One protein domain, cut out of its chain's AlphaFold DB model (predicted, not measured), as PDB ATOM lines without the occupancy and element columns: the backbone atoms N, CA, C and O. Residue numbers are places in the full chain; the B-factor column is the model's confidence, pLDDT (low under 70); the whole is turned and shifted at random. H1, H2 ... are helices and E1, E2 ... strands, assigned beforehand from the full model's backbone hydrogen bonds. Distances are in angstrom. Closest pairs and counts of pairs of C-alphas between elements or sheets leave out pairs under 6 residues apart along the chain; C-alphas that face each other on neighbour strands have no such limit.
ATOM      1  N   ARG A   2     297.179 314.947 375.765       64.94
ATOM      2  CA  ARG A   2     296.510 313.750 375.225       64.94
ATOM      3  C   ARG A   2     295.511 313.279 376.281       64.94
ATOM      4  O   ARG A   2     295.932 313.031 377.404       64.94
ATOM      5  N   THR A   3     294.235 313.202 375.926       77.31
ATOM      6  CA  THR A   3     293.166 312.657 376.770       77.31
ATOM      7  C   THR A   3     293.537 311.246 377.231       77.31
ATOM      8  O   THR A   3     294.018 310.439 376.428       77.31
ATOM      9  N   SER A   4     293.361 310.960 378.518       92.88
ATOM     10  CA  SER A   4     293.615 309.642 379.097       92.88
ATOM     11  C   SER A   4     292.646 308.595 378.536       92.88
ATOM     12  O   SER A   4     291.598 308.908 377.968       92.88
ATOM     13  N   GLU A   5     292.987 307.318 378.692       95.06
ATOM     14  CA  GLU A   5     292.103 306.220 378.285       95.06
ATOM     15  C   GLU A   5     290.805 306.223 379.080       95.06
ATOM     16  O   GLU A   5     289.746 305.988 378.512       95.06
ATOM     17  N   GLN A   6     290.878 306.562 380.366       95.81
ATOM     18  CA  GLN A   6     289.708 306.681 381.222       95.81
ATOM     19  C   GLN A   6     288.776 307.801 380.744       95.81
ATOM     20  O   GLN A   6     287.576 307.583 380.611       95.81
ATOM     21  N   GLU A   7     289.313 308.978 380.418       96.44
ATOM     22  CA  GLU A   7     288.520 310.087 379.871       96.44
ATOM     23  C   GLU A   7     287.900 309.730 378.510       96.44
ATOM     24  O   GLU A   7     286.709 309.953 378.299       96.44
ATOM     25  N   ARG A   8     288.675 309.115 377.600       96.50
ATOM     26  CA  ARG A   8     288.155 308.614 376.313       96.50
ATOM     27  C   ARG A   8     287.056 307.574 376.501       96.50
ATOM     28  O   ARG A   8     286.096 307.567 375.741       96.50
ATOM     29  N   PHE A   9     287.222 306.681 377.469       97.56
ATOM     30  CA  PHE A   9     286.250 305.644 377.765       97.56
ATOM     31  C   PHE A   9     284.928 306.260 378.218       97.56
ATOM     32  O   PHE A   9     283.899 306.000 377.603       97.56
ATOM     33  N   TRP A  10     284.958 307.129 379.232       97.31
ATOM     34  CA  TRP A  10     283.742 307.747 379.767       97.31
ATOM     35  C   TRP A  10     283.034 308.664 378.768       97.31
ATOM     36  O   TRP A  10     281.816 308.792 378.840       97.31
ATOM     37  N   ALA A  11     283.749 309.233 377.794       97.56
ATOM     38  CA  ALA A  11     283.140 309.988 376.697       97.56
ATOM     39  C   ALA A  11     282.240 309.132 375.775       97.56
ATOM     40  O   ALA A  11     281.409 309.681 375.055       97.56
ATOM     41  N   HIS A  12     282.385 307.803 375.801       98.19
ATOM     42  CA  HIS A  12     281.595 306.845 375.019       98.19
ATOM     43  C   HIS A  12     280.598 306.044 375.868       98.19
ATOM     44  O   HIS A  12     280.112 305.002 375.429       98.19
ATOM     45  N   VAL A  13     280.303 306.484 377.094       98.31
ATOM     46  CA  VAL A  13     279.378 305.785 377.989       98.31
ATOM     47  C   VAL A  13     278.196 306.682 378.318       98.31
ATOM     48  O   VAL A  13     278.354 307.740 378.923       98.31
ATOM     49  N   VAL A  14     276.999 306.221 377.967       98.25
ATOM     50  CA  VAL A  14     275.736 306.845 378.371       98.25
ATOM     51  C   VAL A  14     275.180 306.071 379.557       98.25
ATOM     52  O   VAL A  14     274.832 304.900 379.428       98.25
ATOM     53  N   LYS A  15     275.116 306.708 380.724       97.38
ATOM     54  CA  LYS A  15     274.607 306.089 381.952       97.38
ATOM     55  C   LYS A  15     273.096 306.270 382.048       97.38
ATOM     56  O   LYS A  15     272.604 307.370 381.792       97.38
ATOM     57  N   GLY A  16     272.382 305.215 382.429       96.75
ATOM     58  CA  GLY A  16     270.993 305.351 382.848       96.75
ATOM     59  C   GLY A  16     270.858 306.176 384.141       96.75
ATOM     60  O   GLY A  16     271.848 306.389 384.848       96.75
ATOM     61  N   PRO A  17     269.658 306.713 384.415       95.56
ATOM     62  CA  PRO A  17     269.417 307.616 385.539       95.56
ATOM     63  C   PRO A  17     269.455 306.941 386.917       95.56
ATOM     64  O   PRO A  17     269.755 307.622 387.900       95.56
ATOM     65  N   ALA A  18     269.133 305.649 387.017       94.88
ATOM     66  CA  ALA A  18     269.175 304.906 388.272       94.88
ATOM     67  C   ALA A  18     270.524 304.205 388.478       94.88
ATOM     68  O   ALA A  18     271.281 303.954 387.543       94.88
ATOM     69  N   GLN A  19     270.811 303.867 389.735       90.62
ATOM     70  CA  GLN A  19     272.059 303.213 390.125       90.62
ATOM     71  C   GLN A  19     272.248 301.848 389.451       90.62
ATOM     72  O   GLN A  19     273.362 301.526 389.071       90.62
ATOM     73  N   GLU A  20     271.165 301.092 389.271       90.50
ATOM     74  CA  GLU A  20     271.176 299.743 388.686       90.50
ATOM     75  C   GLU A  20     270.957 299.751 387.163       90.50
ATOM     76  O   GLU A  20     270.892 298.696 386.529       90.50
ATOM     77  N   ASP A  21     270.798 300.933 386.558       95.00
ATOM     78  CA  ASP A  21     270.541 301.019 385.127       95.00
ATOM     79  C   ASP A  21     271.788 300.682 384.311       95.00
ATOM     80  O   ASP A  21     272.933 300.938 384.689       95.00
ATOM     81  N   CYS A  22     271.547 300.179 383.102       97.25
ATOM     82  CA  CYS A  22     272.613 299.914 382.154       97.25
ATOM     83  C   CYS A  22     273.410 301.181 381.821       97.25
ATOM     84  O   CYS A  22     272.870 302.274 381.631       97.25
ATOM     85  N   TRP A  23     274.719 301.006 381.675       97.62
ATOM     86  CA  TRP A  23     275.611 302.022 381.130       97.62
ATOM     87  C   TRP A  23     275.962 301.598 379.715       97.62
ATOM     88  O   TRP A  23     276.679 300.623 379.522       97.62
ATOM     89  N   ILE A  24     275.411 302.277 378.719       97.94
ATOM     90  CA  ILE A  24     275.481 301.848 377.326       97.94
ATOM     91  C   ILE A  24     276.738 302.399 376.667       97.94
ATOM     92  O   ILE A  24     276.984 303.608 376.661       97.94
ATOM     93  N   TRP A  25     277.519 301.495 376.083       98.50
ATOM     94  CA  TRP A  25     278.633 301.835 375.212       98.50
ATOM     95  C   TRP A  25     278.134 302.393 373.876       98.50
ATOM     96  O   TRP A  25     277.350 301.750 373.181       98.50
ATOM     97  N   THR A  26     278.636 303.564 373.491       98.38
ATOM     98  CA  THR A  26     278.295 304.258 372.234       98.38
ATOM     99  C   THR A  26     279.489 304.416 371.290       98.38
ATOM    100  O   THR A  26     279.401 305.110 370.278       98.38
ATOM    101  N   GLY A  27     280.626 303.793 371.617       97.56
ATOM    102  CA  GLY A  27     281.805 303.753 370.754       97.56
ATOM    103  C   GLY A  27     281.702 302.690 369.655       97.56
ATOM    104  O   GLY A  27     280.619 302.314 369.221       97.56
ATOM    105  N   ALA A  28     282.850 302.170 369.209       97.94
ATOM    106  CA  ALA A  28     282.883 301.126 368.184       97.94
ATOM    107  C   ALA A  28     282.180 299.843 368.664       97.94
ATOM    108  O   ALA A  28     282.420 299.387 369.785       97.94
ATOM    109  N   ILE A  29     281.353 299.263 367.796       97.88
ATOM    110  CA  ILE A  29     280.629 298.003 367.988       97.88
ATOM    111  C   ILE A  29     280.972 297.116 366.789       97.88
ATOM    112  O   ILE A  29     280.974 297.594 365.655       97.88
ATOM    113  N   ALA A  30     281.343 295.863 367.043       96.44
ATOM    114  CA  ALA A  30     281.664 294.909 365.985       96.44
ATOM    115  C   ALA A  30     280.399 294.205 365.456       96.44
ATOM    116  O   ALA A  30     279.306 294.360 365.998       96.44
ATOM    117  N   ASP A  31     280.554 293.426 364.390       96.88
ATOM    118  CA  ASP A  31     279.499 292.598 363.792       96.88
ATOM    119  C   ASP A  31     278.946 291.525 364.748       96.88
ATOM    120  O   ASP A  31     277.798 291.113 364.610       96.88
ATOM    121  N   ASP A  32     279.719 291.143 365.769       94.44
ATOM    122  CA  ASP A  32     279.278 290.298 366.887       94.44
ATOM    123  C   ASP A  32     278.320 291.002 367.873       94.44
ATOM    124  O   ASP A  32     277.842 290.374 368.816       94.44
ATOM    125  N   GLY A  33     278.033 292.294 367.677       94.62
ATOM    126  CA  GLY A  33     277.121 293.083 368.510       94.62
ATOM    127  C   GLY A  33     277.737 293.609 369.809       94.62
ATOM    128  O   GLY A  33     277.055 294.273 370.588       94.62
ATOM    129  N   TYR A  34     279.022 293.364 370.054       95.06
ATOM    130  CA  TYR A  34     279.702 293.792 371.272       95.06
ATOM    131  C   TYR A  34     280.633 294.981 371.017       95.06
ATOM    132  O   TYR A  34     281.260 295.133 369.963       95.06
ATOM    133  N   GLY A  35     280.803 295.801 372.053       96.81
ATOM    134  CA  GLY A  35     281.676 296.964 372.001       96.81
ATOM    135  C   GLY A  35     283.165 296.618 371.858       96.81
ATOM    136  O   GLY A  35     283.632 295.551 372.283       96.81
ATOM    137  N   ARG A  36     283.924 297.567 371.304       97.69
ATOM    138  CA  ARG A  36     285.382 297.545 371.131       97.69
ATOM    139  C   ARG A  36     285.988 298.854 371.623       97.69
ATOM    140  O   ARG A  36     285.534 299.934 371.249       97.69
ATOM    141  N   PHE A  37     287.041 298.758 372.430       97.50
ATOM    142  CA  PHE A  37     287.774 299.916 372.930       97.50
ATOM    143  C   PHE A  37     289.281 299.736 372.748       97.50
ATOM    144  O   PHE A  37     289.847 298.733 373.171       97.50
ATOM    145  N   TRP A  38     289.922 300.713 372.107       96.56
ATOM    146  CA  TRP A  38     291.367 300.727 371.887       96.56
ATOM    147  C   TRP A  38     292.090 301.388 373.059       96.56
ATOM    148  O   TRP A  38     291.840 302.567 373.357       96.56
ATOM    149  N   ILE A  39     293.010 300.636 373.657       94.88
ATOM    150  CA  ILE A  39     293.936 301.077 374.704       94.88
ATOM    151  C   ILE A  39     295.379 300.881 374.243       94.88
ATOM    152  O   ILE A  39     295.652 300.102 373.330       94.88
ATOM    153  N   LYS A  40     296.305 301.601 374.860       93.00
ATOM    154  CA  LYS A  40     297.740 301.442 374.677       93.00
ATOM    155  C   LYS A  40     298.211 300.128 375.278       93.00
ATOM    156  O   LYS A  40     297.704 299.666 376.299       93.00
ATOM    157  N   ASP A  41     299.225 299.566 374.641       90.44
ATOM    158  CA  ASP A  41     299.905 298.361 375.092       90.44
ATOM    159  C   ASP A  41     301.381 298.450 374.702       90.44
ATOM    160  O   ASP A  41     301.745 298.227 373.547       90.44
ATOM    161  N   GLY A  42     302.225 298.895 375.639       89.81
ATOM    162  CA  GLY A  42     303.604 299.290 375.335       89.81
ATOM    163  C   GLY A  42     303.655 300.398 374.274       89.81
ATOM    164  O   GLY A  42     303.016 301.442 374.431       89.81
ATOM    165  N   ASP A  43     304.381 300.146 373.185       92.75
ATOM    166  CA  ASP A  43     304.472 301.039 372.019       92.75
ATOM    167  C   ASP A  43     303.298 300.882 371.032       92.75
ATOM    168  O   ASP A  43     303.181 301.634 370.062       92.75
ATOM    169  N   GLY A  44     302.420 299.903 371.267       94.25
ATOM    170  CA  GLY A  44     301.299 299.558 370.404       94.25
ATOM    171  C   GLY A  44     299.931 299.928 370.975       94.25
ATOM    172  O   GLY A  44     299.780 300.711 371.919       94.25
ATOM    173  N   GLN A  45     298.905 299.340 370.363       94.44
ATOM    174  CA  GLN A  45     297.526 299.410 370.828       94.44
ATOM    175  C   GLN A  45     296.910 298.016 370.810       94.44
ATOM    176  O   GLN A  45     297.198 297.219 369.916       94.44
ATOM    177  N   LYS A  46     296.010 297.755 371.754       94.81
ATOM    178  CA  LYS A  46     295.180 296.551 371.777       94.81
ATOM    179  C   LYS A  46     293.709 296.904 371.912       94.81
ATOM    180  O   LYS A  46     293.344 297.935 372.480       94.81
ATOM    181  N   VAL A  47     292.864 296.016 371.402       95.88
ATOM    182  CA  VAL A  47     291.411 296.116 371.538       95.88
ATOM    183  C   VAL A  47     290.965 295.314 372.747       95.88
ATOM    184  O   VAL A  47     291.258 294.127 372.851       95.88
ATOM    185  N   VAL A  48     290.191 295.940 373.626       95.25
ATOM    186  CA  VAL A  48     289.531 295.280 374.756       95.25
ATOM    187  C   VAL A  48     288.013 295.406 374.654       95.25
ATOM    188  O   VAL A  48     287.481 296.267 373.946       95.25
ATOM    189  N   ARG A  49     287.296 294.534 375.372       95.75
ATOM    190  CA  ARG A  49     285.851 294.687 375.592       95.75
ATOM    191  C   ARG A  49     285.617 295.872 376.545       95.75
ATOM    192  O   ARG A  49     286.202 295.863 377.630       95.75
ATOM    193  N   PRO A  50     284.753 296.845 376.202       96.94
ATOM    194  CA  PRO A  50     284.453 297.992 377.059       96.94
ATOM    195  C   PRO A  50     284.009 297.608 378.475       96.94
ATOM    196  O   PRO A  50     284.483 298.196 379.439       96.94
ATOM    197  N   GLN A  51     283.188 296.563 378.615       95.69
ATOM    198  CA  GLN A  51     282.744 296.052 379.916       95.69
ATOM    199  C   GLN A  51     283.916 295.605 380.807       95.69
ATOM    200  O   GLN A  51     283.958 295.912 381.994       95.69
ATOM    201  N   ARG A  52     284.921 294.925 380.233       95.69
ATOM    202  CA  ARG A  52     286.117 294.500 380.981       95.69
ATOM    203  C   ARG A  52     286.965 295.690 381.412       95.69
ATOM    204  O   ARG A  52     287.521 295.675 382.504       95.69
ATOM    205  N   PHE A  53     287.047 296.720 380.569       96.06
ATOM    206  CA  PHE A  53     287.741 297.953 380.923       96.06
ATOM    207  C   PHE A  53     287.018 298.694 382.057       96.06
ATOM    208  O   PHE A  53     287.668 299.103 383.013       96.06
ATOM    209  N   ALA A  54     285.683 298.789 382.018       96.06
ATOM    210  CA  ALA A  54     284.899 299.347 383.122       96.06
ATOM    211  C   ALA A  54     285.108 298.579 384.435       96.06
ATOM    212  O   ALA A  54     285.344 299.199 385.469       96.06
ATOM    213  N   TYR A  55     285.093 297.243 384.387       95.69
ATOM    214  CA  TYR A  55     285.384 296.404 385.551       95.69
ATOM    215  C   TYR A  55     286.779 296.683 386.125       95.69
ATOM    216  O   TYR A  55     286.926 296.869 387.333       95.69
ATOM    217  N   GLN A  56     287.799 296.776 385.266       95.00
ATOM    218  CA  GLN A  56     289.157 297.116 385.688       95.00
ATOM    219  C   GLN A  56     289.223 298.511 386.321       95.00
ATOM    220  O   GLN A  56     289.901 298.679 387.331       95.00
ATOM    221  N   LEU A  57     288.524 299.507 385.771       94.56
ATOM    222  CA  LEU A  57     288.466 300.847 386.364       94.56
ATOM    223  C   LEU A  57     287.779 300.850 387.736       94.56
ATOM    224  O   LEU A  57     288.211 301.581 388.622       94.56
ATOM    225  N   ALA A  58     286.718 300.058 387.903       93.50
ATOM    226  CA  ALA A  58     285.943 299.999 389.140       93.50
ATOM    227  C   ALA A  58     286.662 299.229 390.260       93.50
ATOM    228  O   ALA A  58     286.546 299.593 391.427       93.50
ATOM    229  N   THR A  59     287.401 298.172 389.915       94.44
ATOM    230  CA  THR A  59     287.993 297.238 390.892       94.44
ATOM    231  C   THR A  59     289.512 297.338 391.009       94.44
ATOM    232  O   THR A  59     290.091 296.837 391.969       94.44
ATOM    233  N   GLY A  60     290.181 297.932 390.018       94.00
ATOM    234  CA  GLY A  60     291.634 297.868 389.859       94.00
ATOM    235  C   GLY A  60     292.152 296.518 389.345       94.00
ATOM    236  O   GLY A  60     293.360 296.367 389.165       94.00
ATOM    237  N   LEU A  61     291.277 295.536 389.093       93.56
ATOM    238  CA  LEU A  61     291.667 294.180 388.712       93.56
ATOM    239  C   LEU A  61     291.575 293.962 387.203       93.56
ATOM    240  O   LEU A  61     290.542 294.182 386.570       93.56
ATOM    241  N   GLN A  62     292.659 293.449 386.627       92.19
ATOM    242  CA  GLN A  62     292.655 292.919 385.269       92.19
ATOM    243  C   GLN A  62     292.250 291.452 385.303       92.19
ATOM    244  O   GLN A  62     292.970 290.604 385.826       92.19
ATOM    245  N   LEU A  63     291.088 291.149 384.731       92.50
ATOM    246  CA  LEU A  63     290.641 289.769 384.605       92.50
ATOM    247  C   LEU A  63     291.495 289.025 383.559       92.50
ATOM    248  O   LEU A  63     291.714 289.566 382.467       92.50
ATOM    249  N   PRO A  64     291.907 287.772 383.829       93.81
ATOM    250  CA  PRO A  64     292.488 286.892 382.818       93.81
ATOM    251  C   PRO A  64     291.534 286.660 381.641       93.81
ATOM    252  O   PRO A  64     290.312 286.690 381.810       93.81
ATOM    253  N   GLU A  65     292.071 286.404 380.446       89.75
ATOM    254  CA  GLU A  65     291.278 286.263 379.210       89.75
ATOM    255  C   GLU A  65     290.240 285.136 379.268       89.75
ATOM    256  O   GLU A  65     289.155 285.273 378.710       89.75
ATOM    257  N   TYR A  66     290.539 284.058 379.995       91.25
ATOM    258  CA  TYR A  66     289.645 282.909 380.158       91.25
ATOM    259  C   TYR A  66     288.485 283.156 381.136       91.25
ATOM    260  O   TYR A  66     287.581 282.327 381.232       91.25
ATOM    261  N   VAL A  67     288.496 284.265 381.884       93.50
ATOM    262  CA  VAL A  67     287.399 284.609 382.796       93.50
ATOM    263  C   VAL A  67     286.280 285.280 382.013       93.50
ATOM    264  O   VAL A  67     286.458 286.371 381.461       93.50
ATOM    265  N   LEU A  68     285.110 284.646 382.019       90.12
ATOM    266  CA  LEU A  68     283.882 285.208 381.473       90.12
ATOM    267  C   LEU A  68     283.316 286.247 382.443       90.12
ATOM    268  O   LEU A  68     282.986 285.935 383.584       90.12
ATOM    269  N   LEU A  69     283.197 287.487 381.972       89.69
ATOM    270  CA  LEU A  69     282.494 288.555 382.674       89.69
ATOM    271  C   LEU A  69     281.095 288.652 382.061       89.69
ATOM    272  O   LEU A  69     280.945 289.142 380.946       89.69
ATOM    273  N   MET A  70     280.095 288.102 382.748       89.06
ATOM    274  CA  MET A  70     278.717 288.059 382.255       89.06
ATOM    275  C   MET A  70     277.919 289.262 382.754       89.06
ATOM    276  O   MET A  70     278.143 289.752 383.859       89.06
ATOM    277  N   HIS A  71     276.994 289.733 381.926       85.31
ATOM    278  CA  HIS A  71     276.028 290.758 382.310       85.31
ATOM    279  C   HIS A  71     274.842 290.093 383.008       85.31
ATOM    280  O   HIS A  71     274.372 289.060 382.548       85.31
ATOM    281  N   SER A  72     274.309 290.715 384.057       88.44
ATOM    282  CA  SER A  72     273.006 290.340 384.626       88.44
ATOM    283  C   SER A  72     271.831 290.814 383.763       88.44
ATOM    284  O   SER A  72     270.747 290.247 383.829       88.44
ATOM    285  N   CYS A  73     272.043 291.860 382.958       93.00
ATOM    286  CA  CYS A  73     271.025 292.492 382.117       93.00
ATOM    287  C   CYS A  73     270.925 291.916 380.694       93.00
ATOM    288  O   CYS A  73     270.078 292.370 379.932       93.00
ATOM    289  N   ASP A  74     271.809 290.988 380.310       92.06
ATOM    290  CA  ASP A  74     271.906 290.418 378.953       92.06
ATOM    291  C   ASP A  74     272.023 291.446 377.804       92.06
ATOM    292  O   ASP A  74     271.787 291.126 376.640       92.06
ATOM    293  N   VAL A  75     272.454 292.682 378.097       93.31
ATOM    294  CA  VAL A  75     272.720 293.725 377.093       93.31
ATOM    295  C   VAL A  75     274.209 293.697 376.700       93.31
ATOM    296  O   VAL A  75     275.045 294.122 377.499       93.31
ATOM    297  N   PRO A  76     274.586 293.274 375.473       92.50
ATOM    298  CA  PRO A  76     275.991 293.036 375.086       92.50
ATOM    299  C   PRO A  76     276.913 294.264 375.123       92.50
ATOM    300  O   PRO A  76     278.136 294.135 375.202       92.50
ATOM    301  N   ILE A  77     276.327 295.458 375.021       96.38
ATOM    302  CA  ILE A  77     277.027 296.749 375.032       96.38
ATOM    303  C   ILE A  77     276.893 297.484 376.370       96.38
ATOM    304  O   ILE A  77     277.301 298.642 376.470       96.38
ATOM    305  N   CYS A  78     276.322 296.844 377.392       97.44
ATOM    306  CA  CYS A  78     276.342 297.393 378.737       97.44
ATOM    307  C   CYS A  78     277.769 297.321 379.301       97.44
ATOM    308  O   CYS A  78     278.498 296.355 379.105       97.44
ATOM    309  N   VAL A  79     278.206 298.371 379.983       97.19
ATOM    310  CA  VAL A  79     279.513 298.441 380.652       97.19
ATOM    311  C   VAL A  79     279.373 298.681 382.148       97.19
ATOM    312  O   VAL A  79     280.367 298.947 382.821       97.19
ATOM    313  N   HIS A  80     278.148 298.615 382.671       94.88
ATOM    314  CA  HIS A  80     277.918 298.678 384.103       94.88
ATOM    315  C   HIS A  80     278.479 297.397 384.727       94.88
ATOM    316  O   HIS A  80     278.090 296.291 384.355       94.88
ATOM    317  N   ALA A  81     279.503 297.556 385.565       81.12
ATOM    318  CA  ALA A  81     280.295 296.449 386.097       81.12
ATOM    319  C   ALA A  81     279.772 295.915 387.443       81.12
ATOM    320  O   ALA A  81     280.377 294.988 387.984       81.12
ATOM    321  N   VAL A  82     278.698 296.509 387.970       64.75
ATOM    322  CA  VAL A  82     278.038 296.174 389.238       64.75
ATOM    323  C   VAL A  82     276.540 296.041 389.034       64.75
ATOM    324  O   VAL A  82     276.014 296.742 388.141       64.75
TER     325      VAL A  82
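What this domain is: This is residues 2 to 82 of the 82 residues of an uncharacterized protein of Glaciihabitans sp. INWT7 (UniProt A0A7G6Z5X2). With little regular structure, the model is a loop-rich body with helix H2 near its middle and two small antiparallel hairpins, E1-E2 and E3-E4, toward opposite ends. Short H1 stands crosswise to H2, and residues 60 to 82 form a tail without named elements. Of 81 printed residues, 32 are in named elements (H1, E1, E2, E3, E4, H2), class mixed. It is compact, radius of gyration of the C-alphas 12.4 A, spans 38 by 30 by 29 A.

Where its parts are: H1, residues 5 to 10, begins at C-alpha 5 (292.103, 306.220, 378.285). E1 is 13 to 15, E2 23 to 25, E3 37 to 41, E4 44 to 48. H2, 50 to 59, spans 14.3 A, ending at (287.993, 297.238, 390.892).

How they stand to each other: Within hydrogen-bond range are N 14 and O 24 of E1-E2, 2.9 A, and N 39 and O 46 of E3-E4, 3.0 A. In H1 and H2 every O i to N i+4 pair is within range. H1 and H2 are close but not clearly touching, C-alphas Gln 6 and Leu 57 closest at 7.9 A.

The domain as a whole: The printed part has no cut. The E2 to E3 link is long, 11 residues. Residues 2 and 82 have pLDDT under 70.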